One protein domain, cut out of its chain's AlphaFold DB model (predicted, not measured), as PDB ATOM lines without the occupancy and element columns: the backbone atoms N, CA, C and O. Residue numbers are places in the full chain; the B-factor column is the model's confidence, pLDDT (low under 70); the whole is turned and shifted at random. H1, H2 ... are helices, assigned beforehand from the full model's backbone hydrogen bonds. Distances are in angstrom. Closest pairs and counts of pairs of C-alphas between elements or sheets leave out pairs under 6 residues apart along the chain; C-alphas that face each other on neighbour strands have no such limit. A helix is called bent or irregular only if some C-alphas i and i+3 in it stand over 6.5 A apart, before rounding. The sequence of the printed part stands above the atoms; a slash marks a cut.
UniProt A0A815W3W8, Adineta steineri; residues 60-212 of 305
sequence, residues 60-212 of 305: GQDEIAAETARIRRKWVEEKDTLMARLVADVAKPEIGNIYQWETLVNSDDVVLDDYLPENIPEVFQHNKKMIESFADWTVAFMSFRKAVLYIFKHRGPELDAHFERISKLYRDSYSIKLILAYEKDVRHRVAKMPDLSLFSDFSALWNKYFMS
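AT A GLANCE: This is residues 60 to 212 of the 305 residues of a protein of Adineta steineri (UniProt A0A815W3W8). Four helices, H5 to H8, fold back and forth nearly along one line, with H5, H6 and H7 side by side as a triangle and H8 beyond H7. H1, H2 and H3 lie at one end of this stack, H1 meeting the start of H6, while the short H4 packs on H5 and the loop of residues 119 to 127 sticks out. The printed part has 153 residues with eight named helices, H1 to H8 in chain order, and no named strand: the class is all helix. The whole is compact, with a radius of gyration of the C-alphas of 16.0 A, and flat, spanning 45 by 44 by 21 A.

HOW THE PARTS SIT: H1, residues 61 to 77, and H2, residues 79 to 88, are close but not clearly touching, about perpendicular at 85 degrees; their closest C-alphas, of Trp 75 and Leu 82, are 6.8 A apart. With residues 72 to 75 alone, H1 only just touches H3, residues 98 to 106, with 3 pairs of C-alphas within 8 A, the closest those of Arg 72 and Val 105 at 6.5 A; the tilt is steep, 53 degrees, opposite ways. H4, residues 112 to 115, touches H5, residues 134 to 151, closest at the C-alphas of Tyr 115 and Ala 140, 4.9 A. H6, residues 153 to 171, is the hub, touching three helices. It forms a hairpin with H5 at a shallow tilt of 11 degrees, with the C-alphas of Leu 149 and Arg 155 closest at 6.5 A. H6 touches H1 with residues 154 to 155 alone, the C-alphas of Ile 64 and Arg 155 being closest at 6.4 A, at a steep tilt of 63 degrees. H7, residues 176 to 192, forms a hairpin with H6 at a shallow tilt of 24 degrees; the C-alphas of Leu 169 and Ile 179 are closest, 6.9 A. H8, residues 203 to 211, forms a hairpin with H7 at 14 degrees, closest at the C-alphas of Tyr 182 and Tyr 209, 6.4 A. Every O i to N i+4 pair is within hydrogen-bond range in H1, H2, H3, H5, H7 and H8; in H6 13 of 15 are, and H4 is too short for such a pair.

IN THESE COORDINATES: H1 begins at C-alpha 61, (-22.105, 44.848, 10.682), and is 24.8 A long. H5 measures 25.6 A, H6 28.5 A and H7 24.2 A. H6 is irregular, with C-alphas 154 and 157 7.7 A apart, and has a kink of 26 degrees near residue 160. H8 ends at C-alpha 211, (-7.994, 46.019, 32.917).

THE WHOLE: The C-alphas of Ala 88 and Ser 212 are farthest apart, 47.6 A. The printed part has no cut. The link from H4 to H5, 18 residues, is long. Mean pLDDT of the printed part is 86.7; it is under 70 at residues 108 to 109, 117 to 129 and 212.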
ATOM      1  N   GLY A  60     -23.927  46.867   6.570       81.62
ATOM      2  CA  GLY A  60     -24.077  46.836   8.025       81.62
ATOM      3  C   GLY A  60     -23.239  45.727   8.671       81.62
ATOM      4  O   GLY A  60     -22.945  44.709   8.048       81.62
ATOM      5  N   GLN A  61     -22.873  45.876   9.950       82.75
ATOM      6  CA  GLN A  61     -22.105  44.848  10.682       82.75
ATOM      7  C   GLN A  61     -22.795  43.473  10.654       82.75
ATOM      8  O   GLN A  61     -22.126  42.451  10.485       82.75
ATOM      9  N   ASP A  62     -24.123  43.467  10.772       86.06
ATOM     10  CA  ASP A  62     -24.945  42.255  10.754       86.06
ATOM     11  C   ASP A  62     -24.963  41.595   9.369       86.06
ATOM     12  O   ASP A  62     -24.943  40.371   9.256       86.06
ATOM     13  N   GLU A  63     -24.940  42.401   8.307       89.12
ATOM     14  CA  GLU A  63     -24.905  41.917   6.928       89.12
ATOM     15  C   GLU A  63     -23.540  41.298   6.599       89.12
ATOM     16  O   GLU A  63     -23.486  40.224   5.996       89.12
ATOM     17  N   ILE A  64     -22.442  41.882   7.100       88.88
ATOM     18  CA  ILE A  64     -21.106  41.279   6.981       88.88
ATOM     19  C   ILE A  64     -21.076  39.896   7.638       88.88
ATOM     20  O   ILE A  64     -20.621  38.928   7.019       88.88
ATOM     21  N   ALA A  65     -21.569  39.790   8.876       87.12
ATOM     22  CA  ALA A  65     -21.591  38.529   9.614       87.12
ATOM     23  C   ALA A  65     -22.479  37.480   8.924       87.12
ATOM     24  O   ALA A  65     -22.048  36.344   8.706       87.12
ATOM     25  N   ALA A  66     -23.689  37.868   8.504       89.38
ATOM     26  CA  ALA A  66     -24.619  36.987   7.801       89.38
ATOM     27  C   ALA A  66     -24.024  36.443   6.493       89.38
ATOM     28  O   ALA A  66     -24.106  35.237   6.228       89.38
ATOM     29  N   GLU A  67     -23.368  37.299   5.709       90.94
ATOM     30  CA  GLU A  67     -22.737  36.904   4.453       90.94
ATOM     31  C   GLU A  67     -21.508  36.013   4.685       90.94
ATOM     32  O   GLU A  67     -21.328  34.996   4.011       90.94
ATOM     33  N   THR A  68     -20.700  36.296   5.714       89.62
ATOM     34  CA  THR A  68     -19.598  35.406   6.117       89.62
ATOM     35  C   THR A  68     -20.117  34.026   6.515       89.62
ATOM     36  O   THR A  68     -19.563  33.014   6.081       89.62
ATOM     37  N   ALA A  69     -21.198  33.957   7.294       88.50
ATOM     38  CA  ALA A  69     -21.825  32.699   7.685       88.50
ATOM     39  C   ALA A  69     -22.386  31.928   6.478       88.50
ATOM     40  O   ALA A  69     -22.260  30.702   6.407       88.50
ATOM     41  N   ARG A  70     -22.983  32.629   5.505       91.19
ATOM     42  CA  ARG A  70     -23.468  32.039   4.249       91.19
ATOM     43  C   ARG A  70     -22.327  31.411   3.450       91.19
ATOM     44  O   ARG A  70     -22.428  30.239   3.093       91.19
ATOM     45  N   ILE A  71     -21.237  32.150   3.231       90.75
ATOM     46  CA  ILE A  71     -20.061  31.653   2.503       90.75
ATOM     47  C   ILE A  71     -19.445  30.450   3.231       90.75
ATOM     48  O   ILE A  71     -19.177  29.435   2.595       90.75
ATOM     49  N   ARG A  72     -19.291  30.504   4.562       89.31
ATOM     50  CA  ARG A  72     -18.771  29.372   5.355       89.31
ATOM     51  C   ARG A  72     -19.618  28.105   5.213       89.31
ATOM     52  O   ARG A  72     -19.055  27.032   5.035       89.31
ATOM     53  N   ARG A  73     -20.953  28.207   5.250       90.62
ATOM     54  CA  ARG A  73     -21.839  27.042   5.036       90.62
ATOM     55  C   ARG A  73     -21.626  26.413   3.665       90.62
ATOM     56  O   ARG A  73     -21.423  25.208   3.585       90.62
ATOM     57  N   LYS A  74     -21.559  27.241   2.617       92.00
ATOM     58  CA  LYS A  74     -21.266  26.767   1.261       92.00
ATOM     59  C   LYS A  74     -19.913  26.050   1.188       92.00
ATOM     60  O   LYS A  74     -19.801  25.011   0.553       92.00
ATOM     61  N   TRP A  75     -18.899  26.569   1.877       90.50
ATOM     62  CA  TRP A  75     -17.591  25.919   1.972       90.50
ATOM     63  C   TRP A  75     -17.621  24.554   2.655       90.50
ATOM     64  O   TRP A  75     -16.872  23.670   2.256       90.50
ATOM     65  N   VAL A  76     -18.471  24.368   3.665       90.00
ATOM     66  CA  VAL A  76     -18.650  23.063   4.315       90.00
ATOM     67  C   VAL A  76     -19.347  22.079   3.371       90.00
ATOM     68  O   VAL A  76     -18.946  20.921   3.299       90.00
ATOM     69  N   GLU A  77     -20.356  22.538   2.630       92.69
ATOM     70  CA  GLU A  77     -21.137  21.714   1.696       92.69
ATOM     71  C   GLU A  77     -20.342  21.320   0.440       92.69
ATOM     72  O   GLU A  77     -20.422  20.183  -0.019       92.69
ATOM     73  N   GLU A  78     -19.541  22.241  -0.100       94.25
ATOM     74  CA  GLU A  78     -18.814  22.087  -1.366       94.25
ATOM     75  C   GLU A  78     -17.286  22.010  -1.174       94.25
ATOM     76  O   GLU A  78     -16.528  22.359  -2.087       94.25
ATOM     77  N   LYS A  79     -16.817  21.563   0.004       90.75
ATOM     78  CA  LYS A  79     -15.405  21.641   0.432       90.75
ATOM     79  C   LYS A  79     -14.421  21.207  -0.651       90.75
ATOM     80  O   LYS A  79     -13.576  22.000  -1.059       90.75
ATOM     81  N   ASP A  80     -14.536  19.970  -1.131       92.06
ATOM     82  CA  ASP A  80     -13.559  19.390  -2.060       92.06
ATOM     83  C   ASP A  80     -13.515  20.149  -3.393       92.06
ATOM     84  O   ASP A  80     -12.445  20.387  -3.952       92.06
ATOM     85  N   THR A  81     -14.676  20.603  -3.874       94.44
ATOM     86  CA  THR A  81     -14.786  21.350  -5.135       94.44
ATOM     87  C   THR A  81     -14.181  22.744  -5.006       94.44
ATOM     88  O   THR A  81     -13.417  23.174  -5.873       94.44
ATOM     89  N   LEU A  82     -14.495  23.460  -3.924       91.25
ATOM     90  CA  LEU A  82     -13.977  24.806  -3.684       91.25
ATOM     91  C   LEU A  82     -12.477  24.786  -3.364       91.25
ATOM     92  O   LEU A  82     -11.749  25.638  -3.871       91.25
ATOM     93  N   MET A  83     -11.993  23.781  -2.628       90.12
ATOM     94  CA  MET A  83     -10.560  23.574  -2.400       90.12
ATOM     95  C   MET A  83      -9.818  23.251  -3.699       90.12
ATOM     96  O   MET A  83      -8.779  23.852  -3.961       90.12
ATOM     97  N   ALA A  84     -10.345  22.365  -4.551       91.00
ATOM     98  CA  ALA A  84      -9.724  22.065  -5.844       91.00
ATOM     99  C   ALA A  84      -9.630  23.313  -6.738       91.00
ATOM    100  O   ALA A  84      -8.592  23.562  -7.351       91.00
ATOM    101  N   ARG A  85     -10.683  24.140  -6.761       90.94
ATOM    102  CA  ARG A  85     -10.685  25.423  -7.483       90.94
ATOM    103  C   ARG A  85      -9.670  26.404  -6.914       90.94
ATOM    104  O   ARG A  85      -8.923  27.007  -7.674       90.94
ATOM    105  N   LEU A  86      -9.608  26.527  -5.591       90.88
ATOM    106  CA  LEU A  86      -8.626  27.364  -4.912       90.88
ATOM    107  C   LEU A  86      -7.198  26.931  -5.264       90.88
ATOM    108  O   LEU A  86      -6.367  27.765  -5.609       90.88
ATOM    109  N   VAL A  87      -6.903  25.628  -5.242       89.44
ATOM    110  CA  VAL A  87      -5.591  25.084  -5.636       89.44
ATOM    111  C   VAL A  87      -5.269  25.400  -7.096       89.44
ATOM    112  O   VAL A  87      -4.131  25.772  -7.382       89.44
ATOM    113  N   ALA A  88      -6.252  25.311  -7.992       92.38
ATOM    114  CA  ALA A  88      -6.078  25.592  -9.413       92.38
ATOM    115  C   ALA A  88      -5.934  27.088  -9.743       92.38
ATOM    116  O   ALA A  88      -5.400  27.414 -10.801       92.38
ATOM    117  N   ASP A  89      -6.381  27.999  -8.869       91.94
ATOM    118  CA  ASP A  89      -6.282  29.430  -9.153       91.94
ATOM    119  C   ASP A  89      -4.844  29.942  -9.049       91.94
ATOM    120  O   ASP A  89      -4.200  29.838  -8.002       91.94
ATOM    121  N   VAL A  90      -4.360  30.540 -10.131       91.81
ATOM    122  CA  VAL A  90      -3.048  31.189 -10.215       91.81
ATOM    123  C   VAL A  90      -3.073  32.577  -9.558       91.81
ATOM    124  O   VAL A  90      -2.036  33.069  -9.129       91.81
ATOM    125  N   ALA A  91      -4.249  33.199  -9.434       91.00
ATOM    126  CA  ALA A  91      -4.417  34.525  -8.844       91.00
ATOM    127  C   ALA A  91      -4.543  34.517  -7.308       91.00
ATOM    128  O   ALA A  91      -4.581  35.592  -6.699       91.00
ATOM    129  N   LYS A  92      -4.619  33.342  -6.660       90.31
ATOM    130  CA  LYS A  92      -4.691  33.278  -5.192       90.31
ATOM    131  C   LYS A  92      -3.416  33.860  -4.566       90.31
ATOM    132  O   LYS A  92      -2.323  33.630  -5.084       90.31
ATOM    133  N   PRO A  93      -3.513  34.573  -3.433       88.94
ATOM    134  CA  PRO A  93      -2.325  35.013  -2.720       88.94
ATOM    135  C   PRO A  93      -1.533  33.805  -2.208       88.94
ATOM    136  O   PRO A  93      -2.104  32.821  -1.739       88.94
ATOM    137  N   GLU A  94      -0.208  33.900  -2.250       86.06
ATOM    138  CA  GLU A  94       0.665  32.916  -1.618       86.06
ATOM    139  C   GLU A  94       0.557  33.049  -0.096       86.06
ATOM    140  O   GLU A  94       1.132  33.950   0.515       86.06
ATOM    141  N   ILE A  95      -0.220  32.158   0.518       78.19
ATOM    142  CA  ILE A  95      -0.267  31.993   1.968       78.19
ATOM    143  C   ILE A  95       0.069  30.546   2.319       78.19
ATOM    144  O   ILE A  95      -0.772  29.654   2.220       78.19
ATOM    145  N   GLY A  96       1.347  30.343   2.651       73.94
ATOM    146  CA  GLY A  96       1.921  29.094   3.151       73.94
ATOM    147  C   GLY A  96       1.385  27.829   2.480       73.94
ATOM    148  O   GLY A  96       1.414  27.691   1.257       73.94
ATOM    149  N   ASN A  97       0.937  26.869   3.294       81.88
ATOM    150  CA  ASN A  97       0.479  25.564   2.820       81.88
ATOM    151  C   ASN A  97      -1.047  25.503   2.612       81.88
ATOM    152  O   ASN A  97      -1.814  26.304   3.140       81.88
ATOM    153  N   ILE A  98      -1.508  24.478   1.889       81.56
ATOM    154  CA  ILE A  98      -2.935  24.309   1.576       81.56
ATOM    155  C   ILE A  98      -3.837  24.148   2.815       81.56
ATOM    156  O   ILE A  98      -5.001  24.540   2.785       81.56
ATOM    157  N   TYR A  99      -3.307  23.643   3.931       83.75
ATOM    158  CA  TYR A  99      -4.058  23.494   5.182       83.75
ATOM    159  C   TYR A  99      -4.351  24.844   5.855       83.75
ATOM    160  O   TYR A  99      -5.321  24.958   6.607       83.75
ATOM    161  N   GLN A 100      -3.567  25.890   5.565       83.44
ATOM    162  CA  GLN A 100      -3.854  27.246   6.043       83.44
ATOM    163  C   GLN A 100      -5.142  27.789   5.431       83.44
ATOM    164  O   GLN A 100      -5.905  28.464   6.115       83.44
ATOM    165  N   TRP A 101      -5.427  27.448   4.173       87.00
ATOM    166  CA  TRP A 101      -6.685  27.806   3.530       87.00
ATOM    167  C   TRP A 101      -7.881  27.114   4.181       87.00
ATOM    168  O   TRP A 101      -8.876  27.774   4.479       87.00
ATOM    169  N   GLU A 102      -7.766  25.819   4.492       86.00
ATOM    170  CA  GLU A 102      -8.813  25.120   5.247       86.00
ATOM    171  C   GLU A 102      -9.021  25.750   6.627       86.00
ATOM    172  O   GLU A 102     -10.155  25.988   7.040       86.00
ATOM    173  N   THR A 103      -7.929  26.081   7.319       86.25
ATOM    174  CA  THR A 103      -7.974  26.739   8.632       86.25
ATOM    175  C   THR A 103      -8.614  28.121   8.541       86.25
ATOM    176  O   THR A 103      -9.369  28.509   9.427       86.25
ATOM    177  N   LEU A 104      -8.360  28.864   7.463       87.06
ATOM    178  CA  LEU A 104      -8.931  30.186   7.230       87.06
ATOM    179  C   LEU A 104     -10.447  30.127   7.015       87.06
ATOM    180  O   LEU A 104     -11.186  30.946   7.563       87.06
ATOM    181  N   VAL A 105     -10.906  29.150   6.235       85.06
ATOM    182  CA  VAL A 105     -12.324  28.939   5.924       85.06
ATOM    183  C   VAL A 105     -13.082  28.440   7.152       85.06
ATOM    184  O   VAL A 105     -14.068  29.055   7.565       85.06
ATOM    185  N   ASN A 106     -12.584  27.371   7.777       80.56
ATOM    186  CA  ASN A 106     -13.204  26.739   8.948       80.56
ATOM    187  C   ASN A 106     -12.992  27.557  10.226       80.56
ATOM    188  O   ASN A 106     -13.709  27.400  11.208       80.56
ATOM    189  N   SER A 107     -12.053  28.503  10.172       70.38
ATOM    190  CA  SER A 107     -11.710  29.452  11.225       70.38
ATOM    191  C   SER A 107     -11.132  28.819  12.503       70.38
ATOM    192  O   SER A 107     -11.058  29.484  13.527       70.38
ATOM    193  N   ASP A 108     -10.662  27.570  12.466       60.06
ATOM    194  CA  ASP A 108     -10.414  26.790  13.689       60.06
ATOM    195  C   ASP A 108      -9.311  27.320  14.629       60.06
ATOM    196  O   ASP A 108      -9.443  27.154  15.841       60.06
ATOM    197  N   ASP A 109      -8.268  27.988  14.128       65.94
ATOM    198  CA  ASP A 109      -7.296  28.782  14.907       65.94
ATOM    199  C   ASP A 109      -6.287  29.384  13.918       65.94
ATOM    200  O   ASP A 109      -5.246  28.793  13.638       65.94
ATOM    201  N   VAL A 110      -6.594  30.532  13.308       74.44
ATOM    202  CA  VAL A 110      -5.636  31.150  12.381       74.44
ATOM    203  C   VAL A 110      -4.468  31.718  13.198       74.44
ATOM    204  O   VAL A 110      -4.618  32.706  13.920       74.44
ATOM    205  N   VAL A 111      -3.283  31.126  13.106       81.38
ATOM    206  CA  VAL A 111      -2.081  31.644  13.774       81.38
ATOM    207  C   VAL A 111      -1.390  32.628  12.830       81.38
ATOM    208  O   VAL A 111      -0.994  32.250  11.738       81.38
ATOM    209  N   LEU A 112      -1.250  33.903  13.216       82.25
ATOM    210  CA  LEU A 112      -0.640  34.913  12.330       82.25
ATOM    211  C   LEU A 112       0.836  34.633  12.023       82.25
ATOM    212  O   LEU A 112       1.300  35.000  10.948       82.25
ATOM    213  N   ASP A 113       1.553  33.951  12.919       78.06
ATOM    214  CA  ASP A 113       2.949  33.548  12.695       78.06
ATOM    215  C   ASP A 113       3.114  32.727  11.399       78.06
ATOM    216  O   ASP A 113       4.145  32.807  10.727       78.06
ATOM    217  N   ASP A 114       2.067  32.002  10.996       76.31
ATOM    218  CA  ASP A 114       2.047  31.165   9.795       76.31
ATOM    219  C   ASP A 114       1.956  31.972   8.486       76.31
ATOM    220  O   ASP A 114       2.236  31.437   7.411       76.31
ATOM    221  N   TYR A 115       1.609  33.260   8.578       73.88
ATOM    222  CA  TYR A 115       1.453  34.192   7.453       73.88
ATOM    223  C   TYR A 115       2.687  35.069   7.224       73.88
ATOM    224  O   TYR A 115       2.684  35.936   6.342       73.88
ATOM    225  N   LEU A 116       3.750  34.859   8.005       74.25
ATOM    226  CA  LEU A 116       5.043  35.460   7.719       74.25
ATOM    227  C   LEU A 116       5.635  34.797   6.460       74.25
ATOM    228  O   LEU A 116       5.738  33.559   6.416       74.25
ATOM    229  N   PRO A 117       6.007  35.593   5.436       69.94
ATOM    230  CA  PRO A 117       6.488  35.074   4.160       69.94
ATOM    231  C   PRO A 117       7.696  34.153   4.358       69.94
ATOM    232  O   PRO A 117       8.545  34.393   5.211       69.94
ATOM    233  N   GLU A 118       7.775  33.080   3.571       64.75
ATOM    234  CA  GLU A 118       8.896  32.127   3.630       64.75
ATOM    235  C   GLU A 118      10.175  32.683   2.992       64.75
ATOM    236  O   GLU A 118      11.277  32.318   3.393       64.75
ATOM    237  N   ASN A 119      10.035  33.657   2.087       60.12
ATOM    238  CA  ASN A 119      11.136  34.316   1.378       60.12
ATOM    239  C   ASN A 119      11.903  35.347   2.225       60.12
ATOM    240  O   ASN A 119      12.517  36.266   1.680       60.12
ATOM    241  N   ILE A 120      11.889  35.225   3.554       58.53
ATOM    242  CA  ILE A 120      12.862  35.951   4.371       58.53
ATOM    243  C   ILE A 120      14.212  35.254   4.131       58.53
ATOM    244  O   ILE A 120      14.265  34.026   4.254       58.53
ATOM    245  N   PRO A 121      15.280  35.987   3.745       55.91
ATOM    246  CA  PRO A 121      16.574  35.399   3.405       55.91
ATOM    247  C   PRO A 121      17.012  34.354   4.434       55.91
ATOM    248  O   PRO A 121      16.863  34.585   5.630       55.91
ATOM    249  N   GLU A 122      17.568  33.229   3.975       56.53
ATOM    250  CA  GLU A 122      17.918  32.028   4.764       56.53
ATOM    251  C   GLU A 122      18.685  32.331   6.069       56.53
ATOM    252  O   GLU A 122      18.515  31.664   7.088       56.53
ATOM    253  N   VAL A 123      19.449  33.428   6.079       54.03
ATOM    254  CA  VAL A 123      20.167  33.979   7.242       54.03
ATOM    255  C   VAL A 123      19.239  34.297   8.433       54.03
ATOM    256  O   VAL A 123      19.680  34.293   9.581       54.03
ATOM    257  N   PHE A 124      17.948  34.519   8.188       50.12
ATOM    258  CA  PHE A 124      16.926  34.818   9.192       50.12
ATOM    259  C   PHE A 124      15.995  33.630   9.498       50.12
ATOM    260  O   PHE A 124      15.169  33.732  10.401       50.12
ATOM    261  N   GLN A 125      16.118  32.494   8.799       55.00
ATOM    262  CA  GLN A 125      15.208  31.346   8.956       55.00
ATOM    263  C   GLN A 125      15.488  30.492  10.205       55.00
ATOM    264  O   GLN A 125      14.664  29.661  10.588       55.00
ATOM    265  N   HIS A 126      16.621  30.700  10.885       44.62
ATOM    266  CA  HIS A 126      17.020  29.850  12.012       44.62
ATOM    267  C   HIS A 126      16.323  30.136  13.347       44.62
ATOM    268  O   HIS A 126      16.492  29.362  14.288       44.62
ATOM    269  N   ASN A 127      15.491  31.173  13.432       49.53
ATOM    270  CA  ASN A 127      14.655  31.414  14.599       49.53
ATOM    271  C   ASN A 127      13.187  31.390  14.183       49.53
ATOM    272  O   ASN A 127      12.760  32.108  13.286       49.53
ATOM    273  N   LYS A 128      12.446  30.496  14.840       58.50
ATOM    274  CA  LYS A 128      10.996  30.300  14.773       58.50
ATOM    275  C   LYS A 128      10.263  31.596  14.396       58.50
ATOM    276  O   LYS A 128      10.388  32.567  15.134       58.50
ATOM    277  N   LYS A 129       9.496  31.569  13.292       68.81
ATOM    278  CA  LYS A 129       8.571  32.632  12.856       68.81
ATOM    279  C   LYS A 129       7.759  33.104  14.065       68.81
ATOM    280  O   LYS A 129       6.829  32.426  14.488       68.81
ATOM    281  N   MET A 130       8.181  34.192  14.688       83.50
ATOM    282  CA  MET A 130       7.513  34.782  15.835       83.50
ATOM    283  C   MET A 130       7.371  36.258  15.548       83.50
ATOM    284  O   MET A 130       8.322  36.925  15.153       83.50
ATOM    285  N   ILE A 131       6.168  36.764  15.762       88.19
ATOM    286  CA  ILE A 131       5.906  38.191  15.700       88.19
ATOM    287  C   ILE A 131       6.561  38.859  16.923       88.19
ATOM    288  O   ILE A 131       6.071  38.748  18.050       88.19
ATOM    289  N   GLU A 132       7.690  39.538  16.705       92.50
ATOM    290  CA  GLU A 132       8.474  40.207  17.757       92.50
ATOM    291  C   GLU A 132       8.306  41.729  17.752       92.50
ATOM    292  O   GLU A 132       8.555  42.394  18.763       92.50
ATOM    293  N   SER A 133       7.809  42.282  16.648       93.50
ATOM    294  CA  SER A 133       7.597  43.712  16.470       93.50
ATOM    295  C   SER A 133       6.229  44.047  15.865       93.50
ATOM    296  O   SER A 133       5.487  43.189  15.382       93.50
ATOM    297  N   PHE A 134       5.888  45.339  15.881       94.50
ATOM    298  CA  PHE A 134       4.728  45.861  15.153       94.50
ATOM    299  C   PHE A 134       4.862  45.668  13.635       94.50
ATOM    300  O   PHE A 134       3.864  45.427  12.955       94.50
ATOM    301  N   ALA A 135       6.086  45.749  13.103       92.56
ATOM    302  CA  ALA A 135       6.350  45.544  11.683       92.56
ATOM    303  C   ALA A 135       6.061  44.090  11.278       92.56
ATOM    304  O   ALA A 135       5.324  43.872  10.318       92.56
ATOM    305  N   ASP A 136       6.536  43.115  12.061       90.62
ATOM    306  CA  ASP A 136       6.266  41.688  11.816       90.62
ATOM    307  C   ASP A 136       4.765  41.402  11.863       90.62
ATOM    308  O   ASP A 136       4.218  40.748  10.974       90.62
ATOM    309  N   TRP A 137       4.079  41.957  12.871       94.38
ATOM    310  CA  TRP A 137       2.630  41.833  12.998       94.38
ATOM    311  C   TRP A 137       1.909  42.425  11.786       94.38
ATOM    312  O   TRP A 137       0.994  41.803  11.256       94.38
ATOM    313  N   THR A 138       2.334  43.601  11.319       94.75
ATOM    314  CA  THR A 138       1.732  44.273  10.160       94.75
ATOM    315  C   THR A 138       1.894  43.430   8.899       94.75
ATOM    316  O   THR A 138       0.922  43.235   8.175       94.75
ATOM    317  N   VAL A 139       3.086  42.881   8.646       90.69
ATOM    318  CA  VAL A 139       3.330  42.000   7.494       90.69
ATOM    319  C   VAL A 139       2.439  40.760   7.567       90.69
ATOM    320  O   VAL A 139       1.719  40.470   6.609       90.69
ATOM    321  N   ALA A 140       2.419  40.076   8.715       90.88
ATOM    322  CA  ALA A 140       1.579  38.900   8.929       90.88
ATOM    323  C   ALA A 140       0.085  39.217   8.748       90.88
ATOM    324  O   ALA A 140      -0.637  38.491   8.063       90.88
ATOM    325  N   PHE A 141      -0.380  40.336   9.311       93.56
ATOM    326  CA  PHE A 141      -1.767  40.769   9.203       93.56
ATOM    327  C   PHE A 141      -2.147  41.131   7.766       93.56
ATOM    328  O   PHE A 141      -3.240  40.789   7.331       93.56
ATOM    329  N   MET A 142      -1.271  41.783   6.997       94.06
ATOM    330  CA  MET A 142      -1.557  42.120   5.598       94.06
ATOM    331  C   MET A 142      -1.650  40.871   4.716       94.06
ATOM    332  O   MET A 142      -2.531  40.798   3.858       94.06
ATOM    333  N   SER A 143      -0.801  39.868   4.952       90.31
ATOM    334  CA  SER A 143      -0.904  38.556   4.301       90.31
ATOM    335  C   SER A 143      -2.216  37.852   4.661       90.31
ATOM    336  O   SER A 143      -2.952  37.415   3.774       90.31
ATOM    337  N   PHE A 144      -2.565  37.820   5.951       92.00
ATOM    338  CA  PHE A 144      -3.849  37.307   6.429       92.00
ATOM    339  C   PHE A 144      -5.033  38.045   5.788       92.00
ATOM    340  O   PHE A 144      -5.926  37.408   5.236       92.00
ATOM    341  N   ARG A 145      -5.020  39.383   5.785       93.31
ATOM    342  CA  ARG A 145      -6.056  40.238   5.188       93.31
ATOM    343  C   ARG A 145      -6.249  39.918   3.710       93.31
ATOM    344  O   ARG A 145      -7.388  39.758   3.286       93.31
ATOM    345  N   LYS A 146      -5.167  39.788   2.932       92.62
ATOM    346  CA  LYS A 146      -5.238  39.408   1.510       92.62
ATOM    347  C   LYS A 146      -5.939  38.063   1.319       92.62
ATOM    348  O   LYS A 146      -6.831  37.967   0.482       92.62
ATOM    349  N   ALA A 147      -5.583  37.053   2.111       91.75
ATOM    350  CA  ALA A 147      -6.213  35.741   2.021       91.75
ATOM    351  C   ALA A 147      -7.683  35.748   2.462       91.75
ATOM    352  O   ALA A 147      -8.525  35.156   1.791       91.75
ATOM    353  N   VAL A 148      -8.018  36.456   3.548       91.56
ATOM    354  CA  VAL A 148      -9.415  36.606   3.983       91.56
ATOM    355  C   VAL A 148     -10.229  37.281   2.893       91.56
ATOM    356  O   VAL A 148     -11.292  36.777   2.565       91.56
ATOM    357  N   LEU A 149      -9.743  38.380   2.316       93.25
ATOM    358  CA  LEU A 149     -10.473  39.128   1.290       93.25
ATOM    359  C   LEU A 149     -10.605  38.389  -0.031       93.25
ATOM    360  O   LEU A 149     -11.563  38.621  -0.761       93.25
ATOM    361  N   TYR A 150      -9.679  37.484  -0.322       92.75
ATOM    362  CA  TYR A 150      -9.796  36.613  -1.476       92.75
ATOM    363  C   TYR A 150     -11.028  35.686  -1.361       92.75
ATOM    364  O   TYR A 150     -11.736  35.487  -2.345       92.75
ATOM    365  N   ILE A 151     -11.349  35.191  -0.155       91.06
ATOM    366  CA  ILE A 151     -12.536  34.344   0.095       91.06
ATOM    367  C   ILE A 151     -13.783  35.170   0.447       91.06
ATOM    368  O   ILE A 151     -14.887  34.872   0.000       91.06
ATOM    369  N   PHE A 152     -13.612  36.199   1.269       91.25
ATOM    370  CA  PHE A 152     -14.658  36.995   1.907       91.25
ATOM    371  C   PHE A 152     -14.475  38.477   1.549       91.25
ATOM    372  O   PHE A 152     -14.112  39.297   2.399       91.25
ATOM    373  N   LYS A 153     -14.706  38.826   0.277       92.31
ATOM    374  CA  LYS A 153     -14.479  40.181  -0.267       92.31
ATOM    375  C   LYS A 153     -15.167  41.286   0.547       92.31
ATOM    376  O   LYS A 153     -14.624  42.376   0.703       92.31
ATOM    377  N   HIS A 154     -16.332  40.989   1.121       92.00
ATOM    378  CA  HIS A 154     -17.154  41.927   1.886       92.00
ATOM    379  C   HIS A 154     -16.594  42.285   3.276       92.00
ATOM    380  O   HIS A 154     -17.069  43.229   3.902       92.00
ATOM    381  N   ARG A 155     -15.563  41.582   3.773       92.56
ATOM    382  CA  ARG A 155     -14.977  41.814   5.113       92.56
ATOM    383  C   ARG A 155     -13.927  42.935   5.172       92.56
ATOM    384  O   ARG A 155     -13.296  43.123   6.210       92.56
ATOM    385  N   GLY A 156     -13.708  43.683   4.089       93.75
ATOM    386  CA  GLY A 156     -12.686  44.744   4.017       93.75
ATOM    387  C   GLY A 156     -12.781  45.780   5.136       93.75
ATOM    388  O   GLY A 156     -11.841  45.881   5.928       93.75
ATOM    389  N   PRO A 157     -13.922  46.479   5.274       93.00
ATOM    390  CA  PRO A 157     -14.094  47.494   6.312       93.00
ATOM    391  C   PRO A 157     -13.870  46.953   7.733       93.00
ATOM    392  O   PRO A 157     -13.301  47.630   8.588       93.00
ATOM    393  N   GLU A 158     -14.292  45.711   7.980       93.25
ATOM    394  CA  GLU A 158     -14.135  45.016   9.257       93.25
ATOM    395  C   GLU A 158     -12.655  44.770   9.597       93.25
ATOM    396  O   GLU A 158     -12.217  45.033  10.723       93.25
ATOM    397  N   LEU A 159     -11.876  44.282   8.629       94.19
ATOM    398  CA  LEU A 159     -10.444  44.029   8.797       94.19
ATOM    399  C   LEU A 159      -9.660  45.331   8.984       94.19
ATOM    400  O   LEU A 159      -8.747  45.367   9.806       94.19
ATOM    401  N   ASP A 160     -10.038  46.398   8.282       95.12
ATOM    402  CA  ASP A 160      -9.383  47.706   8.386       95.12
ATOM    403  C   ASP A 160      -9.631  48.341   9.762       95.12
ATOM    404  O   ASP A 160      -8.700  48.790  10.434       95.12
ATOM    405  N   ALA A 161     -10.871  48.280  10.258       93.56
ATOM    406  CA  ALA A 161     -11.195  48.733  11.607       93.56
ATOM    407  C   ALA A 161     -10.478  47.910  12.691       93.56
ATOM    408  O   ALA A 161     -10.056  48.451  13.719       93.56
ATOM    409  N   HIS A 162     -10.321  46.601  12.474       95.44
ATOM    410  CA  HIS A 162      -9.547  45.748  13.370       95.44
ATOM    411  C   HIS A 162      -8.055  46.109  13.355       95.44
ATOM    412  O   HIS A 162      -7.451  46.234  14.423       95.44
ATOM    413  N   PHE A 163      -7.479  46.338  12.171       96.56
ATOM    414  CA  PHE A 163      -6.091  46.764  12.013       96.56
ATOM    415  C   PHE A 163      -5.807  48.060  12.775       96.56
ATOM    416  O   PHE A 163      -4.850  48.123  13.551       96.56
ATOM    417  N   GLU A 164      -6.664  49.072  12.626       96.62
ATOM    418  CA  GLU A 164      -6.531  50.345  13.343       96.62
ATOM    419  C   GLU A 164      -6.631  50.172  14.861       96.62
ATOM    420  O   GLU A 164      -5.851  50.759  15.623       96.62
ATOM    421  N   ARG A 165      -7.553  49.317  15.324       95.94
ATOM    422  CA  ARG A 165      -7.718  49.013  16.752       95.94
ATOM    423  C   ARG A 165      -6.446  48.411  17.348       95.94
ATOM    424  O   ARG A 165      -6.017  48.854  18.413       95.94
ATOM    425  N   ILE A 166      -5.847  47.422  16.687       96.94
ATOM    426  CA  ILE A 166      -4.614  46.785  17.166       96.94
ATOM    427  C   ILE A 166      -3.412  47.725  17.018       96.94
ATOM    428  O   ILE A 166      -2.617  47.847  17.948       96.94
ATOM    429  N   SER A 167      -3.318  48.479  15.922       97.31
ATOM    430  CA  SER A 167      -2.267  49.488  15.719       97.31
ATOM    431  C   SER A 167      -2.270  50.551  16.818       97.31
ATOM    432  O   SER A 167      -1.213  50.959  17.303       97.31
ATOM    433  N   LYS A 168      -3.454  50.961  17.292       96.38
ATOM    434  CA  LYS A 168      -3.576  51.851  18.453       96.38
ATOM    435  C   LYS A 168      -2.959  51.248  19.720       96.38
ATOM    436  O   LYS A 168      -2.273  51.968  20.434       96.38
ATOM    437  N   LEU A 169      -3.119  49.947  19.968       95.94
ATOM    438  CA  LEU A 169      -2.498  49.288  21.123       95.94
ATOM    439  C   LEU A 169      -0.965  49.320  21.066       95.94
ATOM    440  O   LEU A 169      -0.314  49.496  22.095       95.94
ATOM    441  N   TYR A 170      -0.383  49.182  19.872       95.00
ATOM    442  CA  TYR A 170       1.060  49.348  19.695       95.00
ATOM    443  C   TYR A 170       1.501  50.798  19.938       95.00
ATOM    444  O   TYR A 170       2.497  51.013  20.626       95.00
ATOM    445  N   ARG A 171       0.742  51.795  19.454       95.19
ATOM    446  CA  ARG A 171       1.004  53.227  19.730       95.19
ATOM    447  C   ARG A 171       0.940  53.551  21.224       95.19
ATOM    448  O   ARG A 171       1.807  54.251  21.738       95.19
ATOM    449  N   ASP A 172      -0.026  52.970  21.927       94.88
ATOM    450  CA  ASP A 172      -0.199  53.113  23.377       94.88
ATOM    451  C   ASP A 172       0.861  52.325  24.183       94.88
ATOM    452  O   ASP A 172       0.822  52.294  25.412       94.88
ATOM    453  N   SER A 173       1.840  51.704  23.508       93.69
ATOM    454  CA  SER A 173       2.989  51.011  24.107       93.69
ATOM    455  C   SER A 173       2.617  49.831  25.016       93.69
ATOM    456  O   SER A 173       3.352  49.495  25.952       93.69
ATOM    457  N   TYR A 174       1.496  49.154  24.741       94.19
ATOM    458  CA  TYR A 174       1.188  47.885  25.402       94.19
ATOM    459  C   TYR A 174       2.214  46.810  25.016       94.19
ATOM    460  O   TYR A 174       2.764  46.797  23.916       94.19
ATOM    461  N   SER A 175       2.470  45.859  25.920       94.50
ATOM    462  CA  SER A 175       3.425  44.785  25.630       94.50
ATOM    463  C   SER A 175       2.939  43.925  24.460       94.50
ATOM    464  O   SER A 175       1.796  43.458  24.486       94.50
ATOM    465  N   ILE A 176       3.829  43.613  23.517       93.69
ATOM    466  CA  ILE A 176       3.500  42.806  22.334       93.69
ATOM    467  C   ILE A 176       2.813  41.479  22.678       93.69
ATOM    468  O   ILE A 176       1.815  41.122  22.069       93.69
ATOM    469  N   LYS A 177       3.265  40.789  23.734       93.06
ATOM    470  CA  LYS A 177       2.671  39.515  24.174       93.06
ATOM    471  C   LYS A 177       1.195  39.648  24.554       93.06
ATOM    472  O   LYS A 177       0.415  38.749  24.265       93.06
ATOM    473  N   LEU A 178       0.818  40.753  25.206       95.12
ATOM    474  CA  LEU A 178      -0.580  41.025  25.554       95.12
ATOM    475  C   LEU A 178      -1.401  41.374  24.314       95.12
ATOM    476  O   LEU A 178      -2.516  40.878  24.186       95.12
ATOM    477  N   ILE A 179      -0.840  42.178  23.404       95.44
ATOM    478  CA  ILE A 179      -1.508  42.547  22.152       95.44
ATOM    479  C   ILE A 179      -1.804  41.293  21.325       95.44
ATOM    480  O   ILE A 179      -2.957  41.073  20.968       95.44
ATOM    481  N   LEU A 180      -0.803  40.434  21.100       94.31
ATOM    482  CA  LEU A 180      -0.960  39.198  20.327       94.31
ATOM    483  C   LEU A 180      -1.950  38.223  20.974       94.31
ATOM    484  O   LEU A 180      -2.750  37.609  20.276       94.31
ATOM    485  N   ALA A 181      -1.942  38.092  22.304       93.69
ATOM    486  CA  ALA A 181      -2.893  37.226  23.000       93.69
ATOM    487  C   ALA A 181      -4.341  37.745  22.902       93.69
ATOM    488  O   ALA A 181      -5.264  36.961  22.687       93.69
ATOM    489  N   TYR A 182      -4.540  39.059  23.031       95.81
ATOM    490  CA  TYR A 182      -5.844  39.695  22.844       95.81
ATOM    491  C   TYR A 182      -6.350  39.544  21.405       95.81
ATOM    492  O   TYR A 182      -7.482  39.116  21.192       95.81
ATOM    493  N   GLU A 183      -5.503  39.862  20.428       95.62
ATOM    494  CA  GLU A 183      -5.792  39.777  18.996       95.62
ATOM    495  C   GLU A 183      -6.185  38.352  18.587       95.62
ATOM    496  O   GLU A 183      -7.240  38.148  17.977       95.62
ATOM    497  N   LYS A 184      -5.406  37.359  19.040       92.75
ATOM    498  CA  LYS A 184      -5.689  35.940  18.823       92.75
ATOM    499  C   LYS A 184      -7.058  35.549  19.378       92.75
ATOM    500  O   LYS A 184      -7.854  34.943  18.665       92.75
ATOM    501  N   ASP A 185      -7.362  35.914  20.625       93.50
ATOM    502  CA  ASP A 185      -8.651  35.590  21.250       93.50
ATOM    503  C   ASP A 185      -9.836  36.264  20.540       93.50
ATOM    504  O   ASP A 185     -10.911  35.670  20.453       93.50
ATOM    505  N   VAL A 186      -9.661  37.488  20.029       93.75
ATOM    506  CA  VAL A 186     -10.689  38.188  19.242       93.75
ATOM    507  C   VAL A 186     -10.983  37.421  17.954       93.75
ATOM    508  O   VAL A 186     -12.143  37.089  17.698       93.75
ATOM    509  N   ARG A 187      -9.951  37.074  17.171       91.56
ATOM    510  CA  ARG A 187     -10.135  36.309  15.926       91.56
ATOM    511  C   ARG A 187     -10.710  34.921  16.187       91.56
ATOM    512  O   ARG A 187     -11.641  34.525  15.494       91.56
ATOM    513  N   HIS A 188     -10.249  34.233  17.232       89.12
ATOM    514  CA  HIS A 188     -10.797  32.938  17.652       89.12
ATOM    515  C   HIS A 188     -12.275  33.009  18.046       89.12
ATOM    516  O   HIS A 188     -13.050  32.075  17.850       89.12
ATOM    517  N   ARG A 189     -12.700  34.136  18.619       90.75
ATOM    518  CA  ARG A 189     -14.094  34.340  19.007       90.75
ATOM    519  C   ARG A 189     -14.998  34.580  17.791       90.75
ATOM    520  O   ARG A 189     -16.065  33.977  17.730       90.75
ATOM    521  N   VAL A 190     -14.553  35.387  16.824       89.06
ATOM    522  CA  VAL A 190     -15.238  35.616  15.527       89.06
ATOM    523  C   VAL A 190     -15.259  34.360  14.653       89.06
ATOM    524  O   VAL A 190     -16.180  34.113  13.877       89.06
ATOM    525  N   ALA A 191     -14.229  33.534  14.773       84.75
ATOM    526  CA  ALA A 191     -14.177  32.236  14.132       84.75
ATOM    527  C   ALA A 191     -15.294  31.298  14.604       84.75
ATOM    528  O   ALA A 191     -16.024  30.738  13.791       84.75
ATOM    529  N   LYS A 192     -15.426  31.152  15.926       86.31
ATOM    530  CA  LYS A 192     -16.353  30.207  16.559       86.31
ATOM    531  C   LYS A 192     -17.813  30.630  16.519       86.31
ATOM    532  O   LYS A 192     -18.686  29.779  16.666       86.31
ATOM    533  N   MET A 193     -18.075  31.926  16.396       87.00
ATOM    534  CA  MET A 193     -19.422  32.487  16.398       87.00
ATOM    535  C   MET A 193     -19.689  33.123  15.035       87.00
ATOM    536  O   MET A 193     -19.160  34.199  14.761       87.00
ATOM    537  N   PRO A 194     -20.437  32.443  14.145       79.31
ATOM    538  CA  PRO A 194     -20.637  32.890  12.767       79.31
ATOM    539  C   PRO A 194     -21.447  34.189  12.656       79.31
ATOM    540  O   PRO A 194     -21.395  34.845  11.626       79.31
ATOM    541  N   ASP A 195     -22.177  34.547  13.706       83.38
ATOM    542  CA  ASP A 195     -22.950  35.778  13.879       83.38
ATOM    543  C   ASP A 195     -22.117  36.957  14.412       83.38
ATOM    544  O   ASP A 195     -22.609  38.081  14.486       83.38
ATOM    545  N   LEU A 196     -20.856  36.725  14.781       86.44
ATOM    546  CA  LEU A 196     -19.974  37.756  15.309       86.44
ATOM    547  C   LEU A 196     -19.063  38.316  14.211       86.44
ATOM    548  O   LEU A 196     -18.559  37.578  13.367       86.44
ATOM    549  N   SER A 197     -18.762  39.611  14.284       88.94
ATOM    550  CA  SER A 197     -17.758  40.266  13.439       88.94
ATOM    551  C   SER A 197     -16.651  40.893  14.293       88.94
ATOM    552  O   SER A 197     -16.781  41.071  15.503       88.94
ATOM    553  N   LEU A 198     -15.529  41.273  13.685       90.94
ATOM    554  CA  LEU A 198     -14.452  42.015  14.350       90.94
ATOM    555  C   LEU A 198     -14.897  43.431  14.750       90.94
ATOM    556  O   LEU A 198     -14.208  44.080  15.546       90.94
ATOM    557  N   PHE A 199     -16.042  43.907  14.257       89.50
ATOM    558  CA  PHE A 199     -16.671  45.132  14.738       89.50
ATOM    559  C   PHE A 199     -17.388  44.976  16.079       89.50
ATOM    560  O   PHE A 199     -17.577  45.982  16.763       89.50
ATOM    561  N   SER A 200     -17.771  43.755  16.455       91.06
ATOM    562  CA  SER A 200     -18.525  43.495  17.677       91.06
ATOM    563  C   SER A 200     -17.802  43.999  18.933       91.06
ATOM    564  O   SER A 200     -16.591  44.235  18.949       91.06
ATOM    565  N   ASP A 201     -18.558  44.149  20.020       91.81
ATOM    566  CA  ASP A 201     -17.996  44.566  21.299       91.81
ATOM    567  C   ASP A 201     -17.179  43.433  21.948       91.81
ATOM    568  O   ASP A 201     -17.696  42.385  22.342       91.81
ATOM    569  N   PHE A 202     -15.876  43.674  22.099       94.31
ATOM    570  CA  PHE A 202     -14.940  42.777  22.776       94.31
ATOM    571  C   PHE A 202     -14.545  43.278  24.171       94.31
ATOM    572  O   PHE A 202     -13.516  42.851  24.696       94.31
ATOM    573  N   SER A 203     -15.358  44.122  24.816       93.31
ATOM    574  CA  SER A 203     -15.099  44.681  26.154       93.31
ATOM    575  C   SER A 203     -14.746  43.623  27.202       93.31
ATOM    576  O   SER A 203     -13.867  43.831  28.035       93.31
ATOM    577  N   ALA A 204     -15.354  42.434  27.146       93.69
ATOM    578  CA  ALA A 204     -14.991  41.336  28.045       93.69
ATOM    579  C   ALA A 204     -13.540  40.849  27.842       93.69
ATOM    580  O   ALA A 204     -12.829  40.602  28.820       93.69
ATOM    581  N   LEU A 205     -13.084  40.733  26.588       94.69
ATOM    582  CA  LEU A 205     -11.691  40.397  26.272       94.69
ATOM    583  C   LEU A 205     -10.763  41.567  26.607       94.69
ATOM    584  O   LEU A 205      -9.714  41.356  27.208       94.69
ATOM    585  N   TRP A 206     -11.173  42.797  26.303       94.44
ATOM    586  CA  TRP A 206     -10.438  43.997  26.692       94.44
ATOM    587  C   TRP A 206     -10.162  44.017  28.201       94.44
ATOM    588  O   TRP A 206      -9.019  44.152  28.637       94.44
ATOM    589  N   ASN A 207     -11.193  43.775  29.010       92.69
ATOM    590  CA  ASN A 207     -11.075  43.751  30.463       92.69
ATOM    591  C   ASN A 207     -10.144  42.632  30.947       92.69
ATOM    592  O   ASN A 207      -9.330  42.860  31.846       92.69
ATOM    593  N   LYS A 208     -10.223  41.448  30.324       93.50
ATOM    594  CA  LYS A 208      -9.343  40.305  30.605       93.50
ATOM    595  C   LYS A 208      -7.865  40.659  30.407       93.50
ATOM    596  O   LYS A 208      -7.057  40.315  31.265       93.50
ATOM    597  N   TYR A 209      -7.516  41.336  29.312       93.31
ATOM    598  CA  TYR A 209      -6.118  41.572  28.935       93.31
ATOM    599  C   TYR A 209      -5.535  42.894  29.442       93.31
ATOM    600  O   TYR A 209      -4.358  42.931  29.789       93.31
ATOM    601  N   PHE A 210      -6.337  43.955  29.521       91.06
ATOM    602  CA  PHE A 210      -5.839  45.310  29.780       91.06
ATOM    603  C   PHE A 210      -6.326  45.902  31.107       91.06
ATOM    604  O   PHE A 210      -5.591  46.661  31.729       91.06
ATOM    605  N   MET A 211      -7.508  45.520  31.614       85.75
ATOM    606  CA  MET A 211      -7.994  46.019  32.917       85.75
ATOM    607  C   MET A 211      -7.633  45.118  34.102       85.75
ATOM    608  O   MET A 211      -7.491  45.602  35.227       85.75
ATOM    609  N   SER A 212      -7.458  43.813  33.874       63.75
ATOM    610  CA  SER A 212      -7.017  42.884  34.922       63.75
ATOM    611  C   SER A 212      -5.526  43.015  35.251       63.75
ATOM    612  O   SER A 212      -5.079  42.479  36.266       63.75
TER     613      SER A 212